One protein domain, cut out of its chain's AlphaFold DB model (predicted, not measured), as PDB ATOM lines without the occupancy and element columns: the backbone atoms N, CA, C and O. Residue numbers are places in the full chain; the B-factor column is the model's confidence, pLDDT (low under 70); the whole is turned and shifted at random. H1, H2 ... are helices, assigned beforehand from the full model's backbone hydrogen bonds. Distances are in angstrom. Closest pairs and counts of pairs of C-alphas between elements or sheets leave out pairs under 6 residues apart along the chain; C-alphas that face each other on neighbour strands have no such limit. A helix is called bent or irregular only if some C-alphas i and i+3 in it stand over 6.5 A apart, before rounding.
ATOM      1  N   ALA A   2     229.373 216.818 174.762       60.31
ATOM      2  CA  ALA A   2     229.432 215.367 174.515       60.31
ATOM      3  C   ALA A   2     228.260 214.784 173.687       60.31
ATOM      4  O   ALA A   2     228.430 213.791 172.987       60.31
ATOM      5  N   SER A   3     227.082 215.416 173.705       62.81
ATOM      6  CA  SER A   3     225.858 214.840 173.123       62.81
ATOM      7  C   SER A   3     225.871 214.721 171.592       62.81
ATOM      8  O   SER A   3     225.220 213.841 171.041       62.81
ATOM      9  N   ARG A   4     226.631 215.575 170.889       67.56
ATOM     10  CA  ARG A   4     226.694 215.575 169.412       67.56
ATOM     11  C   ARG A   4     227.558 214.426 168.877       67.56
ATOM     12  O   ARG A   4     227.237 213.846 167.846       67.56
ATOM     13  N   LEU A   5     228.614 214.068 169.613       72.12
ATOM     14  CA  LEU A   5     229.524 212.974 169.260       72.12
ATOM     15  C   LEU A   5     228.865 211.605 169.443       72.12
ATOM     16  O   LEU A   5     229.009 210.743 168.585       72.12
ATOM     17  N   ILE A   6     228.099 211.423 170.521       77.94
ATOM     18  CA  ILE A   6     227.385 210.165 170.793       77.94
ATOM     19  C   ILE A   6     226.307 209.915 169.732       77.94
ATOM     20  O   ILE A   6     226.160 208.790 169.264       77.94
ATOM     21  N   PHE A   7     225.598 210.965 169.301       80.19
ATOM     22  CA  PHE A   7     224.607 210.856 168.232       80.19
ATOM     23  C   PHE A   7     225.250 210.476 166.889       80.19
ATOM     24  O   PHE A   7     224.823 209.511 166.261       80.19
ATOM     25  N   GLY A   8     226.320 211.168 166.479       79.12
ATOM     26  CA  GLY A   8     227.036 210.848 165.238       79.12
ATOM     27  C   GLY A   8     227.645 209.441 165.238       79.12
ATOM     28  O   GLY A   8     227.517 208.714 164.255       79.12
ATOM     29  N   LEU A   9     228.240 209.021 166.360       82.00
ATOM     30  CA  LEU A   9     228.783 207.671 166.524       82.00
ATOM     31  C   LEU A   9     227.672 206.610 166.494       82.00
ATOM     32  O   LEU A   9     227.822 205.593 165.829       82.00
ATOM     33  N   GLY A  10     226.549 206.854 167.171       83.62
ATOM     34  CA  GLY A  10     225.405 205.942 167.182       83.62
ATOM     35  C   GLY A  10     224.809 205.738 165.789       83.62
ATOM     36  O   GLY A  10     224.581 204.602 165.378       83.62
ATOM     37  N   VAL A  11     224.632 206.824 165.029       84.62
ATOM     38  CA  VAL A  11     224.148 206.764 163.640       84.62
ATOM     39  C   VAL A  11     225.166 206.070 162.731       84.62
ATOM     40  O   VAL A  11     224.788 205.201 161.949       84.62
ATOM     41  N   GLY A  12     226.457 206.391 162.861       83.75
ATOM     42  CA  GLY A  12     227.524 205.771 162.072       83.75
ATOM     43  C   GLY A  12     227.670 204.270 162.333       83.75
ATOM     44  O   GLY A  12     227.809 203.491 161.391       83.75
ATOM     45  N   LEU A  13     227.569 203.844 163.594       85.69
ATOM     46  CA  LEU A  13     227.589 202.429 163.969       85.69
ATOM     47  C   LEU A  13     226.339 201.694 163.489       85.69
ATOM     48  O   LEU A  13     226.463 200.582 162.985       85.69
ATOM     49  N   ALA A  14     225.154 202.299 163.592       82.56
ATOM     50  CA  ALA A  14     223.926 201.699 163.078       82.56
ATOM     51  C   ALA A  14     223.984 201.524 161.552       82.56
ATOM     52  O   ALA A  14     223.727 200.432 161.049       82.56
ATOM     53  N   ALA A  15     224.396 202.565 160.820       82.88
ATOM     54  CA  ALA A  15     224.577 202.502 159.373       82.88
ATOM     55  C   ALA A  15     225.641 201.461 158.978       82.88
ATOM     56  O   ALA A  15     225.404 200.637 158.096       82.88
ATOM     57  N   GLY A  16     226.782 201.439 159.675       82.69
ATOM     58  CA  GLY A  16     227.855 200.467 159.451       82.69
ATOM     59  C   GLY A  16     227.453 199.025 159.776       82.69
ATOM     60  O   GLY A  16     227.789 198.114 159.025       82.69
ATOM     61  N   TYR A  17     226.685 198.801 160.843       80.38
ATOM     62  CA  TYR A  17     226.173 197.480 161.218       80.38
ATOM     63  C   TYR A  17     225.166 196.960 160.194       80.38
ATOM     64  O   TYR A  17     225.202 195.794 159.808       80.38
ATOM     65  N   VAL A  18     224.295 197.829 159.695       75.69
ATOM     66  CA  VAL A  18     223.292 197.471 158.694       75.69
ATOM     67  C   VAL A  18     223.935 197.177 157.324       75.69
ATOM     68  O   VAL A  18     223.508 196.246 156.641       75.69
ATOM     69  N   LEU A  19     224.998 197.901 156.951       75.56
ATOM     70  CA  LEU A  19     225.793 197.639 155.740       75.56
ATOM     71  C   LEU A  19     226.736 196.427 155.875       75.56
ATOM     72  O   LEU A  19     226.993 195.743 154.886       75.56
ATOM     73  N   GLY A  20     227.247 196.146 157.077       70.94
ATOM     74  CA  GLY A  20     228.217 195.077 157.342       70.94
ATOM     75  C   GLY A  20     227.605 193.724 157.711       70.94
ATOM     76  O   GLY A  20     228.261 192.690 157.573       70.94
ATOM     77  N   THR A  21     226.349 193.685 158.165       71.88
ATOM     78  CA  THR A  21     225.696 192.431 158.553       71.88
ATOM     79  C   THR A  21     224.891 191.818 157.412       71.88
ATOM     80  O   THR A  21     223.973 192.403 156.839       71.88
ATOM     81  N   ARG A  22     225.196 190.553 157.106       62.72
ATOM     82  CA  ARG A  22     224.546 189.772 156.039       62.72
ATOM     83  C   ARG A  22     223.026 189.603 156.235       62.72
ATOM     84  O   ARG A  22     222.324 189.338 155.263       62.72
ATOM     85  N   ALA A  23     222.519 189.777 157.459       66.62
ATOM     86  CA  ALA A  23     221.111 189.609 157.830       66.62
ATOM     87  C   ALA A  23     220.219 190.847 157.575       66.62
ATOM     88  O   ALA A  23     218.996 190.730 157.617       66.62
ATOM     89  N   GLY A  24     220.788 192.021 157.267       59.22
ATOM     90  CA  GLY A  24     220.010 193.259 157.099       59.22
ATOM     91  C   GLY A  24     219.126 193.309 155.843       59.22
ATOM     92  O   GLY A  24     218.106 193.999 155.822       59.22
ATOM     93  N   LYS A  32     212.460 199.967 152.506       69.88
ATOM     94  CA  LYS A  32     212.749 200.690 151.257       69.88
ATOM     95  C   LYS A  32     211.612 201.622 150.840       69.88
ATOM     96  O   LYS A  32     211.884 202.725 150.373       69.88
ATOM     97  N   SER A  33     210.357 201.208 151.038       69.19
ATOM     98  CA  SER A  33     209.190 202.045 150.724       69.19
ATOM     99  C   SER A  33     209.137 203.303 151.590       69.19
ATOM    100  O   SER A  33     208.810 204.365 151.094       69.19
ATOM    101  N   ARG A  34     209.508 203.211 152.872       70.50
ATOM    102  CA  ARG A  34     209.516 204.379 153.768       70.50
ATOM    103  C   ARG A  34     210.781 205.216 153.621       70.50
ATOM    104  O   ARG A  34     210.749 206.430 153.764       70.50
ATOM    105  N   ALA A  35     211.898 204.564 153.311       74.81
ATOM    106  CA  ALA A  35     213.152 205.235 153.016       74.81
ATOM    107  C   ALA A  35     213.047 206.084 151.746       74.81
ATOM    108  O   ALA A  35     213.644 207.149 151.700       74.81
ATOM    109  N   SER A  36     212.280 205.644 150.743       69.50
ATOM    110  CA  SER A  36     212.060 206.427 149.520       69.50
ATOM    111  C   SER A  36     211.258 207.696 149.790       69.50
ATOM    112  O   SER A  36     211.648 208.741 149.284       69.50
ATOM    113  N   ASP A  37     210.229 207.662 150.636       72.44
ATOM    114  CA  ASP A  37     209.490 208.879 151.015       72.44
ATOM    115  C   ASP A  37     210.390 209.897 151.730       72.44
ATOM    116  O   ASP A  37     210.387 211.080 151.399       72.44
ATOM    117  N   VAL A  38     211.237 209.428 152.652       79.00
ATOM    118  CA  VAL A  38     212.210 210.278 153.363       79.00
ATOM    119  C   VAL A  38     213.294 210.811 152.418       79.00
ATOM    120  O   VAL A  38     213.765 211.931 152.586       79.00
ATOM    121  N   TRP A  39     213.684 210.043 151.399       78.12
ATOM    122  CA  TRP A  39     214.691 210.456 150.417       78.12
ATOM    123  C   TRP A  39     214.202 211.558 149.465       78.12
ATOM    124  O   TRP A  39     215.011 212.327 148.944       78.12
ATOM    125  N   HIS A  40     212.889 211.648 149.238       78.94
ATOM    126  CA  HIS A  40     212.284 212.694 148.407       78.94
ATOM    127  C   HIS A  40     212.054 214.014 149.156       78.94
ATOM    128  O   HIS A  40     211.643 214.996 148.536       78.94
ATOM    129  N   ASP A  41     212.331 214.072 150.459       82.19
ATOM    130  CA  ASP A  41     212.153 215.290 151.238       82.19
ATOM    131  C   ASP A  41     213.235 216.347 150.895       82.19
ATOM    132  O   ASP A  41     214.438 216.046 150.894       82.19
ATOM    133  N   PRO A  42     212.852 217.608 150.613       78.12
ATOM    134  CA  PRO A  42     213.792 218.667 150.241       78.12
ATOM    135  C   PRO A  42     214.787 219.036 151.355       78.12
ATOM    136  O   PRO A  42     215.853 219.586 151.059       78.12
ATOM    137  N   HIS A  43     214.491 218.741 152.624       79.31
ATOM    138  CA  HIS A  43     215.434 218.922 153.727       79.31
ATOM    139  C   HIS A  43     216.540 217.867 153.709       79.31
ATOM    140  O   HIS A  43     217.696 218.190 153.986       79.31
ATOM    141  N   VAL A  44     216.215 216.628 153.332       79.38
ATOM    142  CA  VAL A  44     217.199 215.545 153.216       79.38
ATOM    143  C   VAL A  44     218.144 215.806 152.046       79.38
ATOM    144  O   VAL A  44     219.350 215.645 152.197       79.38
ATOM    145  N   GLN A  45     217.642 216.316 150.920       80.75
ATOM    146  CA  GLN A  45     218.490 216.687 149.780       80.75
ATOM    147  C   GLN A  45     219.485 217.804 150.115       80.75
ATOM    148  O   GLN A  45     220.661 217.687 149.772       80.75
ATOM    149  N   LYS A  46     219.046 218.855 150.826       82.75
ATOM    150  CA  LYS A  46     219.957 219.917 151.285       82.75
ATOM    151  C   LYS A  46     221.009 219.381 152.251       82.75
ATOM    152  O   LYS A  46     222.190 219.612 152.040       82.75
ATOM    153  N   ALA A  47     220.595 218.612 153.258       81.38
ATOM    154  CA  ALA A  47     221.520 218.051 154.239       81.38
ATOM    155  C   ALA A  47     222.548 217.100 153.603       81.38
ATOM    156  O   ALA A  47     223.707 217.091 154.011       81.38
ATOM    157  N   VAL A  48     222.147 216.314 152.596       83.00
ATOM    158  CA  VAL A  48     223.055 215.437 151.841       83.00
ATOM    159  C   VAL A  48     224.010 216.245 150.965       83.00
ATOM    160  O   VAL A  48     225.183 215.892 150.895       83.00
ATOM    161  N   SER A  49     223.538 217.320 150.326       80.94
ATOM    162  CA  SER A  49     224.390 218.215 149.534       80.94
ATOM    163  C   SER A  49     225.450 218.887 150.409       80.94
ATOM    164  O   SER A  49     226.638 218.737 150.140       80.94
ATOM    165  N   ASP A  50     225.033 219.521 151.507       81.38
ATOM    166  CA  ASP A  50     225.930 220.218 152.437       81.38
ATOM    167  C   ASP A  50     226.942 219.252 153.074       81.38
ATOM    168  O   ASP A  50     228.133 219.550 153.199       81.38
ATOM    169  N   ALA A  51     226.490 218.051 153.454       79.50
ATOM    170  CA  ALA A  51     227.375 217.007 153.961       79.50
ATOM    171  C   ALA A  51     228.325 216.476 152.875       79.50
ATOM    172  O   ALA A  51     229.470 216.144 153.177       79.50
ATOM    173  N   GLY A  52     227.870 216.393 151.623       78.69
ATOM    174  CA  GLY A  52     228.668 215.961 150.479       78.69
ATOM    175  C   GLY A  52     229.856 216.883 150.222       78.69
ATOM    176  O   GLY A  52     230.968 216.393 150.026       78.69
ATOM    177  N   ASP A  53     229.645 218.195 150.305       80.56
ATOM    178  CA  ASP A  53     230.704 219.191 150.139       80.56
ATOM    179  C   ASP A  53     231.735 219.109 151.276       80.56
ATOM    180  O   ASP A  53     232.938 219.020 151.016       80.56
ATOM    181  N   MET A  54     231.280 218.974 152.529       76.94
ATOM    182  CA  MET A  54     232.172 218.760 153.679       76.94
ATOM    183  C   MET A  54     232.990 217.465 153.570       76.94
ATOM    184  O   MET A  54     234.168 217.435 153.924       76.94
ATOM    185  N   VAL A  55     232.385 216.379 153.080       77.31
ATOM    186  CA  VAL A  55     233.084 215.102 152.868       77.31
ATOM    187  C   VAL A  55     234.125 215.227 151.761       77.31
ATOM    188  O   VAL A  55     235.188 214.622 151.868       77.31
ATOM    189  N   ARG A  56     233.850 216.005 150.711       78.12
ATOM    190  CA  ARG A  56     234.771 216.203 149.588       78.12
ATOM    191  C   ARG A  56     236.030 216.957 150.009       78.12
ATOM    192  O   ARG A  56     237.123 216.559 149.619       78.12
ATOM    193  N   GLU A  57     235.884 217.980 150.847       80.38
ATOM    194  CA  GLU A  57     237.013 218.717 151.427       80.38
ATOM    195  C   GLU A  57     237.779 217.888 152.467       80.38
ATOM    196  O   GLU A  57     239.009 217.910 152.512       80.38
ATOM    197  N   ALA A  58     237.067 217.100 153.276       77.69
ATOM    198  CA  ALA A  58     237.674 216.242 154.290       77.69
ATOM    199  C   ALA A  58     238.201 214.906 153.735       77.69
ATOM    200  O   ALA A  58     238.849 214.160 154.469       77.69
ATOM    201  N   ALA A  59     237.954 214.591 152.460       75.56
ATOM    202  CA  ALA A  59     238.254 213.301 151.839       75.56
ATOM    203  C   ALA A  59     239.684 212.776 152.095       75.56
ATOM    204  O   ALA A  59     239.801 211.623 152.521       75.56
ATOM    205  N   PRO A  60     240.767 213.563 151.903       76.44
ATOM    206  CA  PRO A  60     242.122 213.073 152.172       76.44
ATOM    207  C   PRO A  60     242.359 212.788 153.665       76.44
ATOM    208  O   PRO A  60     242.924 211.754 154.014       76.44
ATOM    209  N   VAL A  61     241.846 213.638 154.559       77.88
ATOM    210  CA  VAL A  61     241.980 213.488 156.022       77.88
ATOM    211  C   VAL A  61     241.175 212.291 156.541       77.88
ATOM    212  O   VAL A  61     241.580 211.600 157.477       77.88
ATOM    213  N   VAL A  62     240.017 212.037 155.937       78.88
ATOM    214  CA  VAL A  62     239.143 210.914 156.278       78.88
ATOM    215  C   VAL A  62     239.790 209.587 155.881       78.88
ATOM    216  O   VAL A  62     239.712 208.641 156.662       78.88
ATOM    217  N   GLN A  63     240.478 209.505 154.736       78.31
ATOM    218  CA  GLN A  63     241.186 208.281 154.331       78.31
ATOM    219  C   GLN A  63     242.293 207.886 155.315       78.31
ATOM    220  O   GLN A  63     242.325 206.732 155.746       78.31
ATOM    221  N   GLU A  64     243.152 208.827 155.719       81.94
ATOM    222  CA  GLU A  64     244.200 208.556 156.717       81.94
ATOM    223  C   GLU A  64     243.600 208.118 158.058       81.94
ATOM    224  O   GLU A  64     243.964 207.069 158.594       81.94
ATOM    225  N   LYS A  65     242.592 208.845 158.561       80.88
ATOM    226  CA  LYS A  65     241.932 208.494 159.828       80.88
ATOM    227  C   LYS A  65     241.248 207.129 159.781       80.88
ATOM    228  O   LYS A  65     241.260 206.416 160.782       80.88
ATOM    229  N   ILE A  66     240.653 206.746 158.652       82.19
ATOM    230  CA  ILE A  66     240.055 205.414 158.486       82.19
ATOM    231  C   ILE A  66     241.137 204.333 158.549       82.19
ATOM    232  O   ILE A  66     240.919 203.310 159.200       82.19
ATOM    233  N   ALA A  67     242.294 204.542 157.914       83.81
ATOM    234  CA  ALA A  67     243.398 203.587 157.948       83.81
ATOM    235  C   ALA A  67     243.941 203.392 159.375       83.81
ATOM    236  O   ALA A  67     244.107 202.249 159.810       83.81
ATOM    237  N   ASP A  68     244.130 204.482 160.124       84.56
ATOM    238  CA  ASP A  68     244.580 204.443 161.519       84.56
ATOM    239  C   ASP A  68     243.566 203.757 162.440       84.56
ATOM    240  O   ASP A  68     243.924 202.877 163.223       84.56
ATOM    241  N   VAL A  69     242.280 204.100 162.313       84.00
ATOM    242  CA  VAL A  69     241.204 203.471 163.096       84.00
ATOM    243  C   VAL A  69     241.083 201.989 162.756       84.00
ATOM    244  O   VAL A  69     240.936 201.165 163.657       84.00
ATOM    245  N   ALA A  70     241.193 201.618 161.478       85.00
ATOM    246  CA  ALA A  70     241.172 200.223 161.058       85.00
ATOM    247  C   ALA A  70     242.385 199.449 161.593       85.00
ATOM    248  O   ALA A  70     242.246 198.282 161.960       85.00
ATOM    249  N   LYS A  71     243.570 200.069 161.649       85.50
ATOM    250  CA  LYS A  71     244.777 199.466 162.227       85.50
ATOM    251  C   LYS A  71     244.624 199.271 163.736       85.50
ATOM    252  O   LYS A  71     244.749 198.146 164.203       85.50
ATOM    253  N   ALA A  72     244.199 200.304 164.461       84.69
ATOM    254  CA  ALA A  72     243.936 200.231 165.898       84.69
ATOM    255  C   ALA A  72     242.832 199.218 166.257       84.69
ATOM    256  O   ALA A  72     242.926 198.516 167.263       84.69
ATOM    257  N   ALA A  73     241.785 199.114 165.433       83.00
ATOM    258  CA  ALA A  73     240.737 198.113 165.598       83.00
ATOM    259  C   ALA A  73     241.268 196.694 165.356       83.00
ATOM    260  O   ALA A  73     240.973 195.801 166.146       83.00
ATOM    261  N   LYS A  74     242.087 196.490 164.313       83.12
ATOM    262  CA  LYS A  74     242.764 195.208 164.067       83.12
ATOM    263  C   LYS A  74     243.652 194.825 165.245       83.12
ATOM    264  O   LYS A  74     243.478 193.731 165.762       83.12
ATOM    265  N   ASP A  75     244.498 195.732 165.725       84.69
ATOM    266  CA  ASP A  75     245.398 195.483 166.857       84.69
ATOM    267  C   ASP A  75     244.630 195.181 168.155       84.69
ATOM    268  O   ASP A  75     245.020 194.303 168.921       84.69
ATOM    269  N   LYS A  76     243.485 195.837 168.396       78.88
ATOM    270  CA  LYS A  76     242.608 195.493 169.526       78.88
ATOM    271  C   LYS A  76     241.964 194.119 169.384       78.88
ATOM    272  O   LYS A  76     241.832 193.430 170.389       78.88
ATOM    273  N   VAL A  77     241.531 193.726 168.190       75.50
ATOM    274  CA  VAL A  77     240.861 192.432 167.951       75.50
ATOM    275  C   VAL A  77     241.864 191.273 167.962       75.50
ATOM    276  O   VAL A  77     241.564 190.205 168.490       75.50
ATOM    277  N   THR A  78     243.079 191.474 167.451       75.38
ATOM    278  CA  THR A  78     244.145 190.460 167.488       75.38
ATOM    279  C   THR A  78     244.816 190.390 168.861       75.38
ATOM    280  O   THR A  78     245.063 189.295 169.356       75.38
ATOM    281  N   GLY A  79     245.029 191.527 169.530       58.44
ATOM    282  CA  GLY A  79     245.620 191.598 170.872       58.44
ATOM    283  C   GLY A  79     244.701 191.113 172.000       58.44
ATOM    284  O   GLY A  79     245.189 190.618 173.011       58.44
TER     285      GLY A  79
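Overview. This is residues 2 to 24 and 32 to 79 of the 87 residues of an uncharacterized protein of Agreia sp. COWG (UniProt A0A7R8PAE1). A long helix, H3, is bent at about a right angle into an open arch of two arms, H3a and H3b, and the short helix H2 makes a corner with the start of H3a. The helix H1 stands free in the wide opening of this arch and slants out of it, touching no other helix. The printed part has 71 residues with three named helices, in the order H1, H2, H3, and no named strand; the class is all helix. The whole is loose, with a radius of gyration of the C-alphas of 15.5 A and spans of 46 by 34 by 25 A.

Along the chain. H1 holds residues 2 to 20, from C-alpha 2 at (229.432, 215.367, 174.515), and is 26.6 A long. H2 holds residues 32 to 39. H3, residues 42 to 79, was assigned as one helix by its hydrogen bonds but is bent: C-alphas 57 and 60 are 7.6 A apart. Its arm H3a, residues 42 to 57, is 23.3 A long, and its arm H3b, residues 60 to 79, is 28.7 A long and ends at C-alpha 79 at (245.620, 191.598, 170.872).

Arrangement. H1 is apart from H2, H3a and H3b. H2 and H3a are close but not clearly touching; their closest C-alphas, those of Val 38 and Val 44, are 7.3 A apart. Their lines are about perpendicular, at 78 degrees. H3a and H3b are about perpendicular, at 84 degrees. H2 and H3b are apart. Every O i to N i+4 pair is within hydrogen-bond range in H1, H3a and H3b, and 3 of 4 are in H2.

Size, cuts and confidence. The two C-alphas farthest apart, those of Pro 42 and Gly 79, are 46.6 A apart. Residues 25 to 31 are cut out, in the link from H1 to H2, and C-alphas 24 and 32 are 11.9 A apart across the cut. The link from H2 to H3 is tight. The mean pLDDT of the printed part is 77.6; it is under 70 at residues 2 to 4, 22 to 24, 32 to 33, 36 and 79.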